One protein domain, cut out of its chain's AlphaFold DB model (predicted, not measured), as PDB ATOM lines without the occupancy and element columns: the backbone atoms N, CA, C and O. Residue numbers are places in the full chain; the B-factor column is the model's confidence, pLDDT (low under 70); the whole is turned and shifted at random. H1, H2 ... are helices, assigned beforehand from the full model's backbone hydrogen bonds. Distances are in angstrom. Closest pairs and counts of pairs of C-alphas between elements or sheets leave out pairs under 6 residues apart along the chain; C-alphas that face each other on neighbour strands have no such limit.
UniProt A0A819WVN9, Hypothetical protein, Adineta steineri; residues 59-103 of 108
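This is residues 59 to 103 of the 108 residues of the protein "Hypothetical protein" of Adineta steineri (UniProt A0A819WVN9). With little regular structure, this is a small head of loops and two short helices, H1 then H2, with residues 59 to 68 sticking out as a free tail that makes much of the length. The printed part has 45 residues, 13 of them in the two named helices, and no named strand; its class is all helix. It is loose, with a radius of gyration of the C-alphas of 13.4 A, and elongated, spanning 37 by 19 by 15 A.

Start at C-alpha 59, (133.290, 116.132, 135.465), and read residues 59 to 77, which hold no named element. Find C-alpha 78 at (148.203, 128.507, 152.183); from there H1, residues 78 to 84, runs 10.0 A. H2, residues 91 to 96, runs 8.7 A to C-alpha 96 at (146.219, 143.793, 143.560).

Look between H1 and H2 for a short link of 6 residues; the two helices are apart, with no C-alpha of one within 8 A of the other. In H1 and H2 every O i to N i+4 pair is within hydrogen-bond range.

Without residues 59 to 68, which stand free, the body spans 21 by 18 by 15 A. The printed part has no cut. Check the B-factor column at residues 59 to 75: pLDDT is under 70 there.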
ATOM      1  N   SER A  59     134.269 117.193 135.636       38.12
ATOM      2  CA  SER A  59     133.290 116.132 135.465       38.12
ATOM      3  C   SER A  59     132.075 116.581 136.259       38.12
ATOM      4  O   SER A  59     132.062 116.494 137.484       38.12
ATOM      5  N   VAL A  60     131.086 117.118 135.548       49.72
ATOM      6  CA  VAL A  60     129.724 117.275 136.049       49.72
ATOM      7  C   VAL A  60     129.223 115.872 136.391       49.72
ATOM      8  O   VAL A  60     128.693 115.164 135.543       49.72
ATOM      9  N   ILE A  61     129.475 115.436 137.621       47.00
ATOM     10  CA  ILE A  61     128.790 114.313 138.246       47.00
ATOM     11  C   ILE A  61     128.335 114.838 139.597       47.00
ATOM     12  O   ILE A  61     129.109 114.996 140.539       47.00
ATOM     13  N   THR A  62     127.056 115.183 139.635       52.12
ATOM     14  CA  THR A  62     126.258 115.410 140.830       52.12
ATOM     15  C   THR A  62     126.387 114.200 141.748       52.12
ATOM     16  O   THR A  62     125.690 113.202 141.585       52.12
ATOM     17  N   THR A  63     127.287 114.259 142.724       50.25
ATOM     18  CA  THR A  63     127.163 113.498 143.971       50.25
ATOM     19  C   THR A  63     127.864 114.285 145.080       50.25
ATOM     20  O   THR A  63     129.058 114.550 145.004       50.25
ATOM     21  N   GLU A  64     127.060 114.697 146.056       57.50
ATOM     22  CA  GLU A  64     127.228 115.543 147.256       57.50
ATOM     23  C   GLU A  64     128.555 115.559 148.067       57.50
ATOM     24  O   GLU A  64     128.546 116.061 149.186       57.50
ATOM     25  N   LEU A  65     129.718 115.093 147.596       51.12
ATOM     26  CA  LEU A  65     130.912 115.049 148.460       51.12
ATOM     27  C   LEU A  65     132.262 115.304 147.773       51.12
ATOM     28  O   LEU A  65     133.229 114.587 148.009       51.12
ATOM     29  N   LYS A  66     132.377 116.360 146.960       44.47
ATOM     30  CA  LYS A  66     133.680 117.011 146.720       44.47
ATOM     31  C   LYS A  66     133.472 118.454 146.260       44.47
ATOM     32  O   LYS A  66     133.399 118.730 145.067       44.47
ATOM     33  N   LYS A  67     133.365 119.394 147.207       47.44
ATOM     34  CA  LYS A  67     133.554 120.821 146.902       47.44
ATOM     35  C   LYS A  67     135.025 121.016 146.548       47.44
ATOM     36  O   LYS A  67     135.843 121.329 147.403       47.44
ATOM     37  N   GLU A  68     135.378 120.745 145.300       54.47
ATOM     38  CA  GLU A  68     136.656 121.175 144.755       54.47
ATOM     39  C   GLU A  68     136.554 122.697 144.640       54.47
ATOM     40  O   GLU A  68     135.885 123.224 143.752       54.47
ATOM     41  N   VAL A  69     137.085 123.403 145.644       56.09
ATOM     42  CA  VAL A  69     137.130 124.865 145.647       56.09
ATOM     43  C   VAL A  69     138.028 125.258 144.485       56.09
ATOM     44  O   VAL A  69     139.250 125.145 144.551       56.09
ATOM     45  N   VAL A  70     137.402 125.636 143.375       60.66
ATOM     46  CA  VAL A  70     138.107 126.208 142.237       60.66
ATOM     47  C   VAL A  70     138.551 127.589 142.679       60.66
ATOM     48  O   VAL A  70     137.723 128.469 142.906       60.66
ATOM     49  N   ASP A  71     139.855 127.766 142.836       63.19
ATOM     50  CA  ASP A  71     140.430 129.073 143.101       63.19
ATOM     51  C   ASP A  71     140.305 129.947 141.845       63.19
ATOM     52  O   ASP A  71     141.126 129.900 140.929       63.19
ATOM     53  N   VAL A  72     139.205 130.700 141.778       60.56
ATOM     54  CA  VAL A  72     138.916 131.640 140.686       60.56
ATOM     55  C   VAL A  72     139.759 132.911 140.824       60.56
ATOM     56  O   VAL A  72     140.087 133.539 139.820       60.56
ATOM     57  N   CYS A  73     140.115 133.290 142.055       58.91
ATOM     58  CA  CYS A  73     140.832 134.531 142.352       58.91
ATOM     59  C   CYS A  73     142.357 134.380 142.290       58.91
ATOM     60  O   CYS A  73     143.057 135.387 142.335       58.91
ATOM     61  N   GLY A  74     142.870 133.154 142.162       64.19
ATOM     62  CA  GLY A  74     144.302 132.877 142.083       64.19
ATOM     63  C   GLY A  74     145.033 133.060 143.412       64.19
ATOM     64  O   GLY A  74     146.257 133.041 143.420       64.19
ATOM     65  N   ILE A  75     144.306 133.236 144.517       66.62
ATOM     66  CA  ILE A  75     144.867 133.488 145.850       66.62
ATOM     67  C   ILE A  75     145.626 132.251 146.377       66.62
ATOM     68  O   ILE A  75     146.533 132.381 147.205       66.62
ATOM     69  N   GLY A  76     145.284 131.065 145.869       70.50
ATOM     70  CA  GLY A  76     145.879 129.783 146.217       70.50
ATOM     71  C   GLY A  76     145.491 129.286 147.607       70.50
ATOM     72  O   GLY A  76     144.896 129.996 148.422       70.50
ATOM     73  N   SER A  77     145.843 128.033 147.890       75.31
ATOM     74  CA  SER A  77     145.879 127.522 149.263       75.31
ATOM     75  C   SER A  77     147.027 128.172 150.055       75.31
ATOM     76  O   SER A  77     147.932 128.768 149.468       75.31
ATOM     77  N   GLU A  78     147.056 128.032 151.384       77.62
ATOM     78  CA  GLU A  78     148.203 128.507 152.183       77.62
ATOM     79  C   GLU A  78     149.536 127.879 151.729       77.62
ATOM     80  O   GLU A  78     150.585 128.525 151.765       77.62
ATOM     81  N   GLU A  79     149.500 126.646 151.213       78.31
ATOM     82  CA  GLU A  79     150.674 125.977 150.649       78.31
ATOM     83  C   GLU A  79     151.181 126.666 149.372       78.31
ATOM     84  O   GLU A  79     152.394 126.793 149.174       78.31
ATOM     85  N   ASP A  80     150.268 127.150 148.524       77.50
ATOM     86  CA  ASP A  80     150.601 127.885 147.301       77.50
ATOM     87  C   ASP A  80     151.185 129.264 147.623       77.50
ATOM     88  O   ASP A  80     152.172 129.677 147.009       77.50
ATOM     89  N   ARG A  81     150.653 129.941 148.652       81.62
ATOM     90  CA  ARG A  81     151.212 131.211 149.141       81.62
ATOM     91  C   ARG A  81     152.647 131.038 149.617       81.62
ATOM     92  O   ARG A  81     153.504 131.833 149.238       81.62
ATOM     93  N   ARG A  82     152.945 129.966 150.358       83.12
ATOM     94  CA  ARG A  82     154.325 129.625 150.738       83.12
ATOM     95  C   ARG A  82     155.203 129.351 149.523       83.12
ATOM     96  O   ARG A  82     156.321 129.852 149.443       83.12
ATOM     97  N   LYS A  83     154.700 128.586 148.552       81.44
ATOM     98  CA  LYS A  83     155.439 128.257 147.324       81.44
ATOM     99  C   LYS A  83     155.805 129.501 146.507       81.44
ATOM    100  O   LYS A  83     156.879 129.533 145.911       81.44
ATOM    101  N   TRP A  84     154.928 130.501 146.455       81.19
ATOM    102  CA  TRP A  84     155.152 131.746 145.709       81.19
ATOM    103  C   TRP A  84     155.763 132.876 146.546       81.19
ATOM    104  O   TRP A  84     156.099 133.920 145.992       81.19
ATOM    105  N   GLY A  85     155.961 132.656 147.848       84.25
ATOM    106  CA  GLY A  85     156.547 133.637 148.761       84.25
ATOM    107  C   GLY A  85     155.588 134.758 149.169       84.25
ATOM    108  O   GLY A  85     156.044 135.830 149.550       84.25
ATOM    109  N   TYR A  86     154.277 134.528 149.103       86.69
ATOM    110  CA  TYR A  86     153.230 135.487 149.478       86.69
ATOM    111  C   TYR A  86     152.827 135.411 150.957       86.69
ATOM    112  O   TYR A  86     151.824 135.992 151.348       86.69
ATOM    113  N   GLU A  87     153.600 134.719 151.800       85.31
ATOM    114  CA  GLU A  87     153.285 134.510 153.228       85.31
ATOM    115  C   GLU A  87     153.109 135.809 154.026       85.31
ATOM    116  O   GLU A  87     152.417 135.830 155.038       85.31
ATOM    117  N   HIS A  88     153.750 136.887 153.578       85.81
ATOM    118  CA  HIS A  88     153.752 138.191 154.237       85.81
ATOM    119  C   HIS A  88     152.793 139.199 153.592       85.81
ATOM    120  O   HIS A  88     152.716 140.328 154.065       85.81
ATOM    121  N   MET A  89     152.100 138.817 152.515       85.06
ATOM    122  CA  MET A  89     151.129 139.679 151.843       85.06
ATOM    123  C   MET A  89     149.718 139.337 152.309       85.06
ATOM    124  O   MET A  89     149.344 138.169 152.440       85.06
ATOM    125  N   SER A  90     148.921 140.373 152.537       87.62
ATOM    126  CA  SER A  90     147.482 140.247 152.733       87.62
ATOM    127  C   SER A  90     146.789 139.758 151.456       87.62
ATOM    128  O   SER A  90     147.312 139.873 150.346       87.62
ATOM    129  N   GLU A  91     145.578 139.219 151.592       84.00
ATOM    130  CA  GLU A  91     144.805 138.739 150.437       84.00
ATOM    131  C   GLU A  91     144.489 139.858 149.437       84.00
ATOM    132  O   GLU A  91     144.433 139.615 148.232       84.00
ATOM    133  N   GLU A  92     144.317 141.083 149.934       84.12
ATOM    134  CA  GLU A  92     144.084 142.278 149.122       84.12
ATOM    135  C   GLU A  92     145.324 142.627 148.292       84.12
ATOM    136  O   GLU A  92     145.221 142.809 147.082       84.12
ATOM    137  N   GLU A  93     146.515 142.595 148.894       85.56
ATOM    138  CA  GLU A  93     147.779 142.838 148.184       85.56
ATOM    139  C   GLU A  93     148.066 141.770 147.119       85.56
ATOM    140  O   GLU A  93     148.551 142.085 146.029       85.56
ATOM    141  N   ILE A  94     147.730 140.505 147.397       84.44
ATOM    142  CA  ILE A  94     147.851 139.411 146.419       84.44
ATOM    143  C   ILE A  94     146.882 139.628 145.252       84.44
ATOM    144  O   ILE A  94     147.237 139.399 144.093       84.44
ATOM    145  N   ARG A  95     145.664 140.098 145.536       81.94
ATOM    146  CA  ARG A  95     144.667 140.412 144.510       81.94
ATOM    147  C   ARG A  95     145.098 141.594 143.640       81.94
ATOM    148  O   ARG A  95     144.902 141.554 142.424       81.94
ATOM    149  N   ASP A  96     145.730 142.593 144.243       87.38
ATOM    150  CA  ASP A  96     146.219 143.793 143.560       87.38
ATOM    151  C   ASP A  96     147.509 143.551 142.757       87.38
ATOM    152  O   ASP A  96     147.895 144.382 141.931       87.38
ATOM    153  N   LEU A  97     148.160 142.392 142.922       85.69
ATOM    154  CA  LEU A  97     149.344 142.014 142.146       85.69
ATOM    155  C   LEU A  97     149.051 141.899 140.639       85.69
ATOM    156  O   LEU A  97     149.949 142.126 139.824       85.69
ATOM    157  N   GLY A  98     147.818 141.539 140.261       84.19
ATOM    158  CA  GLY A  98     147.375 141.475 138.865       84.19
ATOM    159  C   GLY A  98     148.267 140.596 137.978       84.19
ATOM    160  O   GLY A  98     148.369 139.385 138.170       84.19
ATOM    161  N   ASP A  99     148.938 141.200 136.993       81.06
ATOM    162  CA  ASP A  99     149.826 140.523 136.033       81.06
ATOM    163  C   ASP A  99     151.188 140.104 136.624       81.06
ATOM    164  O   ASP A  99     151.904 139.251 136.075       81.06
ATOM    165  N   LYS A 100     151.552 140.668 137.778       83.69
ATOM    166  CA  LYS A 100     152.729 140.259 138.555       83.69
ATOM    167  C   LYS A 100     152.474 138.984 139.351       83.69
ATOM    168  O   LYS A 100     153.416 138.430 139.917       83.69
ATOM    169  N   HIS A 101     151.232 138.503 139.378       83.44
ATOM    170  CA  HIS A 101     150.880 137.276 140.065       83.44
ATOM    171  C   HIS A 101     151.616 136.063 139.478       83.44
ATOM    172  O   HIS A 101     151.734 135.896 138.259       83.44
ATOM    173  N   ALA A 102     152.089 135.177 140.355       80.31
ATOM    174  CA  ALA A 102     152.848 133.983 139.996       80.31
ATOM    175  C   ALA A 102     152.047 133.022 139.110       80.31
ATOM    176  O   ALA A 102     152.642 132.269 138.336       80.31
ATOM    177  N   THR A 103     150.709 133.052 139.190       75.56
ATOM    178  CA  THR A 103     149.812 132.252 138.339       75.56
ATOM    179  C   THR A 103     149.520 132.880 136.974       75.56
ATOM    180  O   THR A 103     149.062 132.158 136.088       75.56
TER     181      THR A 103